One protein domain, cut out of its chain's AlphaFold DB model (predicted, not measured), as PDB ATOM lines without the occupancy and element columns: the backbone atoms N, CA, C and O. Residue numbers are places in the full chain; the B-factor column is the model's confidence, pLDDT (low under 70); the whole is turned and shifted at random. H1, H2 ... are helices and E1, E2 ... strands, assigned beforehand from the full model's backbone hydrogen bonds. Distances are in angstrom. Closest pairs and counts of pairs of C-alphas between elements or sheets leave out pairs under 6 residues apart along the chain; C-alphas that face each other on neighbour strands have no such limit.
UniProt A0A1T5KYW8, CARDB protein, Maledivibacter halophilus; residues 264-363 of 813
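Overview. This is residues 264 to 363 of the 813 residues of the protein "CARDB protein" of Maledivibacter halophilus (UniProt A0A1T5KYW8). Look first for a long, twisted ribbon: the hairpin of E2 and E3 runs along the longest axis, and the short strand E1 is beside E2 at one end. Two small helices, H2 and H3, pack together near that end, while the short H1 is farther along the ribbon, and long stretches without named elements join the helices. The printed part has 100 residues, with three named helices and three named strands in the order H1 H2 H3 E1 E2 E3; the sheet order is E1 - E2 - E3, antiparallel. The class is mixed, helices and strands, though only 41 residues are in named elements. The whole is compact, with a radius of gyration of the C-alphas of 13.9 A, yet elongated in outline, spanning 45 by 27 by 22 A.

Along the chain. Find C-alpha 338 at (217.590, 220.524, 172.706); from there E2, residues 338 to 347, runs 29.3 A. E3, residues 353 to 362, runs 28.7 A and ends at C-alpha 362, at (218.199, 223.405, 176.167). E1 is residues 326 to 330, 12.0 A long. H3, residues 319 to 325, spans 10.0 A. H2 is residues 302 to 306, and H1, residues 280 to 283, begins at C-alpha 280, at (232.258, 233.984, 162.925).

Arrangement. Begin with the sheet, a meander, each strand the antiparallel neighbour of the one before; E1 and E3 are its edge strands. It is strongly twisted, but only just, with C-alphas up to 4.1 A off the best plane. In the hairpin of E2 and E3, at 159 degrees, look for N 342 and O 358 at 3.0 A and N 354 and O 346 at 2.8 A. In the hairpin of E1 and E2, at 147 degrees, N 327 and O 341 are 2.8 A apart. H3 is on the sheet at a height of 4.6 A, beside the strands and over none of them; its closest C-alphas to E2 are those of His 325 and Gly 342, 6.4 A. H2 and H3 touch, closest at the C-alphas of Ile 303 and Gly 319, 4.6 A. H2 only grazes the sheet. H1 only grazes it too, with residues 280 to 281, and is apart from H2 and H3. In H2 every O i to N i+4 pair is within hydrogen-bond range, in H3 2 of 3; H1 is too short for one.

Size, cuts and confidence. The C-alphas farthest apart are those of Asp 334 and Asn 350, 45.6 A. The printed part has no cut. The links H1 to H2 and H2 to H3 are long, with 18 and 12 residues. The mean pLDDT of the printed part is 84.9; look to residues 283 to 293 for values under 70.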
ATOM      1  N   ASP A 264     236.731 221.642 174.175       76.44
ATOM      2  CA  ASP A 264     238.059 221.526 173.546       76.44
ATOM      3  C   ASP A 264     239.161 222.244 174.362       76.44
ATOM      4  O   ASP A 264     240.313 221.812 174.400       76.44
ATOM      5  N   VAL A 265     238.811 223.349 175.033       82.00
ATOM      6  CA  VAL A 265     239.682 224.083 175.963       82.00
ATOM      7  C   VAL A 265     238.857 224.570 177.151       82.00
ATOM      8  O   VAL A 265     237.805 225.191 176.988       82.00
ATOM      9  N   GLU A 266     239.357 224.325 178.358       82.81
ATOM     10  CA  GLU A 266     238.765 224.840 179.587       82.81
ATOM     11  C   GLU A 266     239.264 226.267 179.837       82.81
ATOM     12  O   GLU A 266     240.445 226.498 180.079       82.81
ATOM     13  N   THR A 267     238.369 227.250 179.720       82.69
ATOM     14  CA  THR A 267     238.738 228.671 179.803       82.69
ATOM     15  C   THR A 267     238.714 229.242 181.218       82.69
ATOM     16  O   THR A 267     239.105 230.389 181.397       82.69
ATOM     17  N   GLY A 268     238.167 228.519 182.202       85.25
ATOM     18  CA  GLY A 268     237.916 229.021 183.564       85.25
ATOM     19  C   GLY A 268     236.841 230.116 183.679       85.25
ATOM     20  O   GLY A 268     236.461 230.477 184.784       85.25
ATOM     21  N   LEU A 269     236.354 230.637 182.549       87.69
ATOM     22  CA  LEU A 269     235.289 231.639 182.458       87.69
ATOM     23  C   LEU A 269     233.905 231.002 182.329       87.69
ATOM     24  O   LEU A 269     233.715 230.082 181.521       87.69
ATOM     25  N   GLU A 270     232.933 231.572 183.034       91.50
ATOM     26  CA  GLU A 270     231.523 231.207 182.914       91.50
ATOM     27  C   GLU A 270     230.936 231.664 181.564       91.50
ATOM     28  O   GLU A 270     231.423 232.629 180.961       91.50
ATOM     29  N   PRO A 271     229.857 231.034 181.053       90.44
ATOM     30  CA  PRO A 271     229.297 231.365 179.740       90.44
ATOM     31  C   PRO A 271     228.951 232.850 179.550       90.44
ATOM     32  O   PRO A 271     229.151 233.385 178.463       90.44
ATOM     33  N   TRP A 272     228.481 233.542 180.592       92.38
ATOM     34  CA  TRP A 272     228.106 234.963 180.525       92.38
ATOM     35  C   TRP A 272     229.292 235.940 180.608       92.38
ATOM     36  O   TRP A 272     229.094 237.145 180.431       92.38
ATOM     37  N   GLU A 273     230.504 235.447 180.876       91.88
ATOM     38  CA  GLU A 273     231.751 236.226 180.951       91.88
ATOM     39  C   GLU A 273     232.567 236.143 179.653       91.88
ATOM     40  O   GLU A 273     233.502 236.914 179.439       91.88
ATOM     41  N   LYS A 274     232.209 235.208 178.765       92.38
ATOM     42  CA  LYS A 274     232.885 234.992 177.485       92.38
ATOM     43  C   LYS A 274     232.503 236.048 176.445       92.38
ATOM     44  O   LYS A 274     231.371 236.532 176.388       92.38
ATOM     45  N   ILE A 275     233.453 236.348 175.557       91.06
ATOM     46  CA  ILE A 275     233.257 237.243 174.411       91.06
ATOM     47  C   ILE A 275     232.730 236.418 173.232       91.06
ATOM     48  O   ILE A 275     233.509 235.868 172.450       91.06
ATOM     49  N   TRP A 276     231.406 236.304 173.125       92.62
ATOM     50  CA  TRP A 276     230.748 235.587 172.030       92.62
ATOM     51  C   TRP A 276     230.773 236.381 170.722       92.62
ATOM     52  O   TRP A 276     230.616 237.603 170.705       92.62
ATOM     53  N   ILE A 277     230.944 235.671 169.613       90.62
ATOM     54  CA  ILE A 277     231.112 236.223 168.273       90.62
ATOM     55  C   ILE A 277     229.859 235.919 167.456       90.62
ATOM     56  O   ILE A 277     229.525 234.759 167.225       90.62
ATOM     57  N   LYS A 278     229.201 236.964 166.954       89.75
ATOM     58  CA  LYS A 278     228.103 236.836 165.988       89.75
ATOM     59  C   LYS A 278     228.653 236.447 164.611       89.75
ATOM     60  O   LYS A 278     229.491 237.167 164.065       89.75
ATOM     61  N   ASN A 279     228.167 235.335 164.054       83.88
ATOM     62  CA  ASN A 279     228.473 234.833 162.704       83.88
ATOM     63  C   ASN A 279     229.982 234.780 162.365       83.88
ATOM     64  O   ASN A 279     230.424 235.444 161.421       83.88
ATOM     65  N   PRO A 280     230.800 234.008 163.104       77.06
ATOM     66  CA  PRO A 280     232.258 233.984 162.925       77.06
ATOM     67  C   PRO A 280     232.703 233.574 161.512       77.06
ATOM     68  O   PRO A 280     233.727 234.058 161.034       77.06
ATOM     69  N   TRP A 281     231.914 232.757 160.806       76.25
ATOM     70  CA  TRP A 281     232.188 232.336 159.426       76.25
ATOM     71  C   TRP A 281     232.114 233.475 158.394       76.25
ATOM     72  O   TRP A 281     232.655 233.328 157.304       76.25
ATOM     73  N   LEU A 282     231.490 234.618 158.709       75.75
ATOM     74  CA  LEU A 282     231.462 235.785 157.810       75.75
ATOM     75  C   LEU A 282     232.760 236.607 157.840       75.75
ATOM     76  O   LEU A 282     232.931 237.497 157.012       75.75
ATOM     77  N   LYS A 283     233.656 236.352 158.800       64.88
ATOM     78  CA  LYS A 283     234.860 237.165 159.033       64.88
ATOM     79  C   LYS A 283     236.148 236.575 158.446       64.88
ATOM     80  O   LYS A 283     237.219 237.061 158.789       64.88
ATOM     81  N   ASP A 284     236.043 235.562 157.583       56.22
ATOM     82  CA  ASP A 284     237.185 234.893 156.932       56.22
ATOM     83  C   ASP A 284     238.255 234.435 157.944       56.22
ATOM     84  O   ASP A 284     239.456 234.637 157.781       56.22
ATOM     85  N   ILE A 285     237.791 233.882 159.069       61.84
ATOM     86  CA  ILE A 285     238.663 233.388 160.134       61.84
ATOM     87  C   ILE A 285     238.928 231.915 159.842       61.84
ATOM     88  O   ILE A 285     238.012 231.091 159.898       61.84
ATOM     89  N   ASP A 286     240.175 231.623 159.470       54.75
ATOM     90  CA  ASP A 286     240.664 230.327 159.005       54.75
ATOM     91  C   ASP A 286     239.986 229.122 159.694       54.75
ATOM     92  O   ASP A 286     240.005 228.969 160.916       54.75
ATOM     93  N   ASN A 287     239.448 228.212 158.873       52.56
ATOM     94  CA  ASN A 287     238.980 226.861 159.223       52.56
ATOM     95  C   ASN A 287     237.654 226.683 159.982       52.56
ATOM     96  O   ASN A 287     237.345 225.550 160.366       52.56
ATOM     97  N   GLN A 288     236.806 227.699 160.139       57.62
ATOM     98  CA  GLN A 288     235.474 227.461 160.711       57.62
ATOM     99  C   GLN A 288     234.445 227.151 159.626       57.62
ATOM    100  O   GLN A 288     233.970 228.032 158.915       57.62
ATOM    101  N   LYS A 289     234.093 225.864 159.493       59.38
ATOM    102  CA  LYS A 289     232.966 225.444 158.654       59.38
ATOM    103  C   LYS A 289     231.717 226.157 159.158       59.38
ATOM    104  O   LYS A 289     231.341 225.961 160.314       59.38
ATOM    105  N   GLN A 290     231.081 226.945 158.286       66.88
ATOM    106  CA  GLN A 290     229.727 227.422 158.533       66.88
ATOM    107  C   GLN A 290     228.893 226.199 158.936       66.88
ATOM    108  O   GLN A 290     228.929 225.181 158.229       66.88
ATOM    109  N   PRO A 291     228.216 226.240 160.091       67.88
ATOM    110  CA  PRO A 291     227.347 225.147 160.461       67.88
ATOM    111  C   PRO A 291     226.299 224.942 159.372       67.88
ATOM    112  O   PRO A 291     225.956 225.868 158.637       67.88
ATOM    113  N   LYS A 292     225.783 223.720 159.262       68.88
ATOM    114  CA  LYS A 292     224.705 223.457 158.317       68.88
ATOM    115  C   LYS A 292     223.508 224.333 158.687       68.88
ATOM    116  O   LYS A 292     223.018 224.235 159.812       68.88
ATOM    117  N   ASP A 293     223.090 225.152 157.730       66.94
ATOM    118  CA  ASP A 293     221.967 226.068 157.883       66.94
ATOM    119  C   ASP A 293     220.711 225.296 158.304       66.94
ATOM    120  O   ASP A 293     220.457 224.187 157.807       66.94
ATOM    121  N   ASN A 294     219.986 225.839 159.274       77.12
ATOM    122  CA  ASN A 294     218.740 225.276 159.763       77.12
ATOM    123  C   ASN A 294     217.811 226.392 160.243       77.12
ATOM    124  O   ASN A 294     218.257 227.399 160.785       77.12
ATOM    125  N   ASP A 295     216.510 226.163 160.097       85.75
ATOM    126  CA  ASP A 295     215.490 227.177 160.372       85.75
ATOM    127  C   ASP A 295     215.079 227.191 161.865       85.75
ATOM    128  O   ASP A 295     214.027 227.716 162.229       85.75
ATOM    129  N   TYR A 296     215.856 226.567 162.767       90.19
ATOM    130  CA  TYR A 296     215.462 226.450 164.179       90.19
ATOM    131  C   TYR A 296     215.554 227.778 164.928       90.19
ATOM    132  O   TYR A 296     214.742 228.017 165.821       90.19
ATOM    133  N   ASN A 297     216.491 228.650 164.554       89.00
ATOM    134  CA  ASN A 297     216.569 230.010 165.091       89.00
ATOM    135  C   ASN A 297     215.389 230.889 164.638       89.00
ATOM    136  O   ASN A 297     215.056 231.845 165.328       89.00
ATOM    137  N   ASP A 298     214.720 230.549 163.535       89.88
ATOM    138  CA  ASP A 298     213.533 231.273 163.061       89.88
ATOM    139  C   ASP A 298     212.235 230.757 163.703       89.88
ATOM    140  O   ASP A 298     211.147 231.287 163.461       89.88
ATOM    141  N   ASN A 299     212.320 229.720 164.544       91.12
ATOM    142  CA  ASN A 299     211.157 229.209 165.249       91.12
ATOM    143  C   ASN A 299     210.644 230.262 166.255       91.12
ATOM    144  O   ASN A 299     211.417 230.724 167.096       91.12
ATOM    145  N   PRO A 300     209.341 230.600 166.254       90.44
ATOM    146  CA  PRO A 300     208.786 231.598 167.171       90.44
ATOM    147  C   PRO A 300     208.957 231.240 168.656       90.44
ATOM    148  O   PRO A 300     208.908 232.122 169.510       90.44
ATOM    149  N   GLU A 301     209.176 229.965 168.990       91.94
ATOM    150  CA  GLU A 301     209.426 229.522 170.360       91.94
ATOM    151  C   GLU A 301     210.916 229.503 170.749       91.94
ATOM    152  O   GLU A 301     211.228 229.296 171.920       91.94
ATOM    153  N   ALA A 302     211.845 229.742 169.819       91.81
ATOM    154  CA  ALA A 302     213.284 229.630 170.067       91.81
ATOM    155  C   ALA A 302     213.779 230.553 171.191       91.81
ATOM    156  O   ALA A 302     214.559 230.136 172.048       91.81
ATOM    157  N   ILE A 303     213.262 231.784 171.252       92.62
ATOM    158  CA  ILE A 303     213.548 232.722 172.348       92.62
ATOM    159  C   ILE A 303     213.070 232.143 173.686       92.62
ATOM    160  O   ILE A 303     213.793 232.202 174.683       92.62
ATOM    161  N   THR A 304     211.875 231.545 173.714       91.06
ATOM    162  CA  THR A 304     211.316 230.901 174.910       91.06
ATOM    163  C   THR A 304     212.188 229.739 175.363       91.06
ATOM    164  O   THR A 304     212.449 229.626 176.554       91.06
ATOM    165  N   TRP A 305     212.683 228.915 174.436       92.88
ATOM    166  CA  TRP A 305     213.594 227.811 174.739       92.88
ATOM    167  C   TRP A 305     214.896 228.316 175.377       92.88
ATOM    168  O   TRP A 305     215.315 227.826 176.423       92.88
ATOM    169  N   LEU A 306     215.510 229.352 174.798       91.81
ATOM    170  CA  LEU A 306     216.764 229.928 175.299       91.81
ATOM    171  C   LEU A 306     216.596 230.656 176.642       91.81
ATOM    172  O   LEU A 306     217.522 230.681 177.448       91.81
ATOM    173  N   ASN A 307     215.411 231.193 176.937       90.38
ATOM    174  CA  ASN A 307     215.116 231.791 178.242       90.38
ATOM    175  C   ASN A 307     215.015 230.761 179.385       90.38
ATOM    176  O   ASN A 307     215.033 231.157 180.547       90.38
ATOM    177  N   GLN A 308     214.947 229.455 179.091       86.75
ATOM    178  CA  GLN A 308     214.932 228.393 180.113       86.75
ATOM    179  C   GLN A 308     216.330 228.065 180.660       86.75
ATOM    180  O   GLN A 308     216.475 227.277 181.598       86.75
ATOM    181  N   LEU A 309     217.384 228.639 180.078       87.00
ATOM    182  CA  LEU A 309     218.749 228.397 180.522       87.00
ATOM    183  C   LEU A 309     218.982 229.015 181.900       87.00
ATOM    184  O   LEU A 309     218.642 230.169 182.142       87.00
ATOM    185  N   LYS A 310     219.689 228.292 182.777       85.00
ATOM    186  CA  LYS A 310     220.044 228.763 184.134       85.00
ATOM    187  C   LYS A 310     220.794 230.101 184.164       85.00
ATOM    188  O   LYS A 310     220.898 230.729 185.216       85.00
ATOM    189  N   TRP A 311     221.396 230.492 183.044       86.38
ATOM    190  CA  TRP A 311     222.154 231.730 182.915       86.38
ATOM    191  C   TRP A 311     221.509 232.762 181.985       86.38
ATOM    192  O   TRP A 311     222.063 233.851 181.834       86.38
ATOM    193  N   ALA A 312     220.331 232.471 181.426       85.88
ATOM    194  CA  ALA A 312     219.538 233.495 180.765       85.88
ATOM    195  C   ALA A 312     219.216 234.627 181.763       85.88
ATOM    196  O   ALA A 312     218.922 234.387 182.932       85.88
ATOM    197  N   GLY A 313     219.347 235.875 181.317       85.69
ATOM    198  CA  GLY A 313     219.201 237.091 182.124       85.69
ATOM    199  C   GLY A 313     220.481 237.567 182.826       85.69
ATOM    200  O   GLY A 313     220.586 238.750 183.152       85.69
ATOM    201  N   LYS A 314     221.499 236.714 183.002       87.69
ATOM    202  CA  LYS A 314     222.778 237.128 183.609       87.69
ATOM    203  C   LYS A 314     223.581 237.996 182.639       87.69
ATOM    204  O   LYS A 314     223.681 237.673 181.460       87.69
ATOM    205  N   ASN A 315     224.157 239.102 183.117       86.62
ATOM    206  CA  ASN A 315     224.931 240.061 182.307       86.62
ATOM    207  C   ASN A 315     224.237 240.489 180.992       86.62
ATOM    208  O   ASN A 315     224.884 240.720 179.968       86.62
ATOM    209  N   GLY A 316     222.901 240.567 181.004       88.62
ATOM    210  CA  GLY A 316     222.107 240.955 179.836       88.62
ATOM    211  C   GLY A 316     222.025 239.896 178.730       88.62
ATOM    212  O   GLY A 316     221.681 240.236 177.600       88.62
ATOM    213  N   TRP A 317     222.345 238.628 179.012       91.94
ATOM    214  CA  TRP A 317     222.128 237.504 178.093       91.94
ATOM    215  C   TRP A 317     220.668 237.043 178.103       91.94
ATOM    216  O   TRP A 317     220.326 236.044 178.724       91.94
ATOM    217  N   THR A 318     219.787 237.789 177.439       93.12
ATOM    218  CA  THR A 318     218.382 237.398 177.222       93.12
ATOM    219  C   THR A 318     218.253 236.428 176.047       93.12
ATOM    220  O   THR A 318     219.142 236.372 175.198       93.12
ATOM    221  N   GLY A 319     217.139 235.697 175.938       90.81
ATOM    222  CA  GLY A 319     216.852 234.832 174.785       90.81
ATOM    223  C   GLY A 319     216.975 235.555 173.436       90.81
ATOM    224  O   GLY A 319     217.506 234.986 172.488       90.81
ATOM    225  N   GLU A 320     216.595 236.835 173.379       92.62
ATOM    226  CA  GLU A 320     216.761 237.712 172.205       92.62
ATOM    227  C   GLU A 320     218.230 237.955 171.845       92.62
ATOM    228  O   GLU A 320     218.596 237.993 170.677       92.62
ATOM    229  N   LYS A 321     219.105 238.107 172.841       92.88
ATOM    230  CA  LYS A 321     220.543 238.257 172.601       92.88
ATOM    231  C   LYS A 321     221.195 236.918 172.257       92.88
ATOM    232  O   LYS A 321     222.125 236.872 171.452       92.88
ATOM    233  N   LEU A 322     220.723 235.838 172.877       93.06
ATOM    234  CA  LEU A 322     221.229 234.483 172.675       93.06
ATOM    235  C   LEU A 322     220.945 233.984 171.262       93.06
ATOM    236  O   LEU A 322     221.862 233.508 170.601       93.06
ATOM    237  N   ILE A 323     219.723 234.158 170.760       92.12
ATOM    238  CA  ILE A 323     219.355 233.714 169.409       92.12
ATOM    239  C   ILE A 323     220.179 234.404 168.311       92.12
ATOM    240  O   ILE A 323     220.374 233.866 167.226       92.12
ATOM    241  N   ASP A 324     220.713 235.579 168.636       91.00
ATOM    242  CA  ASP A 324     221.530 236.419 167.771       91.00
ATOM    243  C   ASP A 324     223.012 235.994 167.709       91.00
ATOM    244  O   ASP A 324     223.722 236.361 166.772       91.00
ATOM    245  N   HIS A 325     223.498 235.265 168.721       91.75
ATOM    246  CA  HIS A 325     224.910 234.868 168.871       91.75
ATOM    247  C   HIS A 325     225.126 233.354 168.812       91.75
ATOM    248  O   HIS A 325     226.257 232.897 168.634       91.75
ATOM    249  N   PHE A 326     224.059 232.581 168.974       91.62
ATOM    250  CA  PHE A 326     224.098 231.134 169.043       91.62
ATOM    251  C   PHE A 326     223.190 230.519 167.992       91.62
ATOM    252  O   PHE A 326     222.155 231.074 167.640       91.62
ATOM    253  N   MET A 327     223.551 229.326 167.538       90.12
ATOM    254  CA  MET A 327     222.766 228.555 166.591       90.12
ATOM    255  C   MET A 327     222.191 227.314 167.267       90.12
ATOM    256  O   MET A 327     222.934 226.496 167.813       90.12
ATOM    257  N   ILE A 328     220.875 227.152 167.205       90.94
ATOM    258  CA  ILE A 328     220.177 225.965 167.691       90.94
ATOM    259  C   ILE A 328     220.509 224.804 166.749       90.94
ATOM    260  O   ILE A 328     220.375 224.900 165.532       90.94
ATOM    261  N   GLN A 329     221.011 223.707 167.311       86.69
ATOM    262  CA  GLN A 329     221.351 222.490 166.570       86.69
ATOM    263  C   GLN A 329     220.204 221.482 166.617       86.69
ATOM    264  O   GLN A 329     219.954 220.791 165.631       86.69
ATOM    265  N   SER A 330     219.493 221.422 167.745       87.81
ATOM    266  CA  SER A 330     218.246 220.681 167.879       87.81
ATOM    267  C   SER A 330     217.275 221.420 168.808       87.81
ATOM    268  O   SER A 330     217.680 221.908 169.869       87.81
ATOM    269  N   PRO A 331     215.989 221.532 168.438       88.62
ATOM    270  CA  PRO A 331     214.981 222.105 169.316       88.62
ATOM    271  C   PRO A 331     214.676 221.152 170.477       88.62
ATOM    272  O   PRO A 331     214.754 219.930 170.331       88.62
ATOM    273  N   GLN A 332     214.265 221.704 171.618       88.69
ATOM    274  CA  GLN A 332     213.758 220.890 172.724       88.69
ATOM    275  C   GLN A 332     212.446 220.193 172.342       88.69
ATOM    276  O   GLN A 332     211.566 220.782 171.703       88.69
ATOM    277  N   THR A 333     212.280 218.956 172.797       84.81
ATOM    278  CA  THR A 333     211.011 218.216 172.704       84.81
ATOM    279  C   THR A 333     210.378 218.083 174.081       84.81
ATOM    280  O   THR A 333     210.940 218.535 175.079       84.81
ATOM    281  N   ASP A 334     209.217 217.435 174.148       80.38
ATOM    282  CA  ASP A 334     208.579 217.128 175.421       80.38
ATOM    283  C   ASP A 334     209.484 216.333 176.362       80.38
ATOM    284  O   ASP A 334     209.410 216.576 177.548       80.38
ATOM    285  N   TYR A 335     210.368 215.452 175.884       79.06
ATOM    286  CA  TYR A 335     211.121 214.544 176.770       79.06
ATOM    287  C   TYR A 335     212.600 214.362 176.400       79.06
ATOM    288  O   TYR A 335     213.302 213.526 176.973       79.06
ATOM    289  N   ALA A 336     213.085 215.126 175.426       82.44
ATOM    290  CA  ALA A 336     214.489 215.173 175.047       82.44
ATOM    291  C   ALA A 336     214.950 216.629 174.991       82.44
ATOM    292  O   ALA A 336     214.261 217.489 174.431       82.44
ATOM    293  N   GLN A 337     216.108 216.879 175.598       88.12
ATOM    294  CA  GLN A 337     216.755 218.185 175.602       88.12
ATOM    295  C   GLN A 337     217.115 218.617 174.173       88.12
ATOM    296  O   GLN A 337     217.488 217.788 173.341       88.12
ATOM    297  N   GLY A 338     217.012 219.916 173.900       90.19
ATOM    298  CA  GLY A 338     217.590 220.524 172.706       90.19
ATOM    299  C   GLY A 338     219.073 220.839 172.904       90.19
ATOM    300  O   GLY A 338     219.618 220.687 174.000       90.19
ATOM    301  N   SER A 339     219.730 221.337 171.862       90.19
ATOM    302  CA  SER A 339     221.091 221.860 171.961       90.19
ATOM    303  C   SER A 339     221.312 223.076 171.073       90.19
ATOM    304  O   SER A 339     220.650 223.270 170.052       90.19
ATOM    305  N   PHE A 340     222.260 223.917 171.471       91.31
ATOM    306  CA  PHE A 340     222.680 225.095 170.724       91.31
ATOM    307  C   PHE A 340     224.187 225.301 170.858       91.31
ATOM    308  O   PHE A 340     224.802 224.876 171.834       91.31
ATOM    309  N   VAL A 341     224.798 225.935 169.864       88.94
ATOM    310  CA  VAL A 341     226.243 226.150 169.784       88.94
ATOM    311  C   VAL A 341     226.550 227.628 169.597       88.94
ATOM    312  O   VAL A 341     225.837 228.332 168.886       88.94
ATOM    313  N   GLY A 342     227.609 228.104 170.243       90.19
ATOM    314  CA  GLY A 342     228.133 229.455 170.062       90.19
ATOM    315  C   GLY A 342     229.638 229.438 169.863       90.19
ATOM    316  O   GLY A 342     230.296 228.439 170.158       90.19
ATOM    317  N   TRP A 343     230.184 230.565 169.414       90.12
ATOM    318  CA  TRP A 343     231.619 230.756 169.210       90.12
ATOM    319  C   TRP A 343     232.124 231.932 170.018       90.12
ATOM    320  O   TRP A 343     231.472 232.974 170.054       90.12
ATOM    321  N   HIS A 344     233.289 231.794 170.639       90.62
ATOM    322  CA  HIS A 344     233.870 232.848 171.458       90.62
ATOM    323  C   HIS A 344     235.362 233.034 171.183       90.62
ATOM    324  O   HIS A 344     236.060 232.099 170.775       90.62
ATOM    325  N   GLU A 345     235.858 234.250 171.425       89.12
ATOM    326  CA  GLU A 345     237.298 234.512 171.429       89.12
ATOM    327  C   GLU A 345     237.932 233.861 172.668       89.12
ATOM    328  O   GLU A 345     237.399 233.915 173.779       89.12
ATOM    329  N   TYR A 346     239.084 233.232 172.467       87.56
ATOM    330  CA  TYR A 346     239.971 232.743 173.510       87.56
ATOM    331  C   TYR A 346     241.378 233.258 173.222       87.56
ATOM    332  O   TYR A 346     241.885 233.110 172.111       87.56
ATOM    333  N   ILE A 347     242.000 233.886 174.214       85.06
ATOM    334  CA  ILE A 347     243.382 234.350 174.134       85.06
ATOM    335  C   ILE A 347     244.210 233.362 174.945       85.06
ATOM    336  O   ILE A 347     243.980 233.222 176.145       85.06
ATOM    337  N   ASP A 348     245.123 232.650 174.286       83.38
ATOM    338  CA  ASP A 348     246.015 231.726 174.986       83.38
ATOM    339  C   ASP A 348     247.076 232.475 175.814       83.38
ATOM    340  O   ASP A 348     247.236 233.693 175.703       83.38
ATOM    341  N   GLU A 349     247.819 231.751 176.655       83.69
ATOM    342  CA  GLU A 349     248.847 232.321 177.546       83.69
ATOM    343  C   GLU A 349     249.939 233.119 176.806       83.69
ATOM    344  O   GLU A 349     250.617 233.951 177.404       83.69
ATOM    345  N   ASN A 350     250.089 232.904 175.496       86.56
ATOM    346  CA  ASN A 350     251.055 233.600 174.649       86.56
ATOM    347  C   ASN A 350     250.447 234.813 173.922       86.56
ATOM    348  O   ASN A 350     251.101 235.412 173.071       86.56
ATOM    349  N   GLY A 351     249.198 235.173 174.228       85.75
ATOM    350  CA  GLY A 351     248.486 236.276 173.590       85.75
ATOM    351  C   GLY A 351     247.912 235.938 172.213       85.75
ATOM    352  O   GLY A 351     247.424 236.841 171.530       85.75
ATOM    353  N   ASN A 352     247.942 234.672 171.778       85.88
ATOM    354  CA  ASN A 352     247.378 234.307 170.482       85.88
ATOM    355  C   ASN A 352     245.865 234.163 170.593       85.88
ATOM    356  O   ASN A 352     245.345 233.420 171.428       85.88
ATOM    357  N   LYS A 353     245.155 234.836 169.691       84.38
ATOM    358  CA  LYS A 353     243.707 234.716 169.568       84.38
ATOM    359  C   LYS A 353     243.340 233.428 168.841       84.38
ATOM    360  O   LYS A 353     243.827 233.164 167.744       84.38
ATOM    361  N   ARG A 354     242.434 232.658 169.431       84.94
ATOM    362  CA  ARG A 354     241.777 231.493 168.838       84.94
ATOM    363  C   ARG A 354     240.273 231.668 168.969       84.94
ATOM    364  O   ARG A 354     239.801 232.275 169.926       84.94
ATOM    365  N   ILE A 355     239.523 231.116 168.025       84.88
ATOM    366  CA  ILE A 355     238.073 231.010 168.162       84.88
ATOM    367  C   ILE A 355     237.744 229.576 168.517       84.88
ATOM    368  O   ILE A 355     238.111 228.651 167.793       84.88
ATOM    369  N   LEU A 356     237.029 229.418 169.620       85.38
ATOM    370  CA  LEU A 356     236.528 228.138 170.089       85.38
ATOM    371  C   LEU A 356     235.010 228.122 169.947       85.38
ATOM    372  O   LEU A 356     234.371 229.173 170.005       85.38
ATOM    373  N   TYR A 357     234.439 226.937 169.754       85.88
ATOM    374  CA  TYR A 357     232.997 226.738 169.826       85.88
ATOM    375  C   TYR A 357     232.648 225.985 171.109       85.88
ATOM    376  O   TYR A 357     233.453 225.220 171.637       85.88
ATOM    377  N   GLN A 358     231.441 226.205 171.615       86.81
ATOM    378  CA  GLN A 358     230.920 225.490 172.772       86.81
ATOM    379  C   GLN A 358     229.448 225.165 172.546       86.81
ATOM    380  O   GLN A 358     228.672 226.032 172.138       86.81
ATOM    381  N   THR A 359     229.083 223.915 172.821       86.94
ATOM    382  CA  THR A 359     227.700 223.441 172.764       86.94
ATOM    383  C   THR A 359     227.088 223.449 174.159       86.94
ATOM    384  O   THR A 359     227.743 223.139 175.152       86.94
ATOM    385  N   PHE A 360     225.815 223.804 174.215       89.81
ATOM    386  CA  PHE A 360     225.004 223.902 175.413       89.81
ATOM    387  C   PHE A 360     223.687 223.164 175.194       89.81
ATOM    388  O   PHE A 360     223.245 222.992 174.057       89.81
ATOM    389  N   ASN A 361     223.038 222.779 176.290       89.44
ATOM    390  CA  ASN A 361     221.755 222.089 176.240       89.44
ATOM    391  C   ASN A 361     220.607 223.029 176.572       89.44
ATOM    392  O   ASN A 361     220.715 223.878 177.458       89.44
ATOM    393  N   ILE A 362     219.498 222.814 175.880       90.69
ATOM    394  CA  ILE A 362     218.199 223.405 176.167       90.69
ATOM    395  C   ILE A 362     217.389 222.330 176.904       90.69
ATOM    396  O   ILE A 362     217.242 221.241 176.347       90.69
ATOM    397  N   PRO A 363     216.897 222.558 178.132       86.75
ATOM    398  CA  PRO A 363     216.156 221.534 178.875       86.75
ATOM    399  C   PRO A 363     214.925 221.018 178.094       86.75
ATOM    400  O   PRO A 363     214.413 221.715 177.230       86.75
TER     401      PRO A 363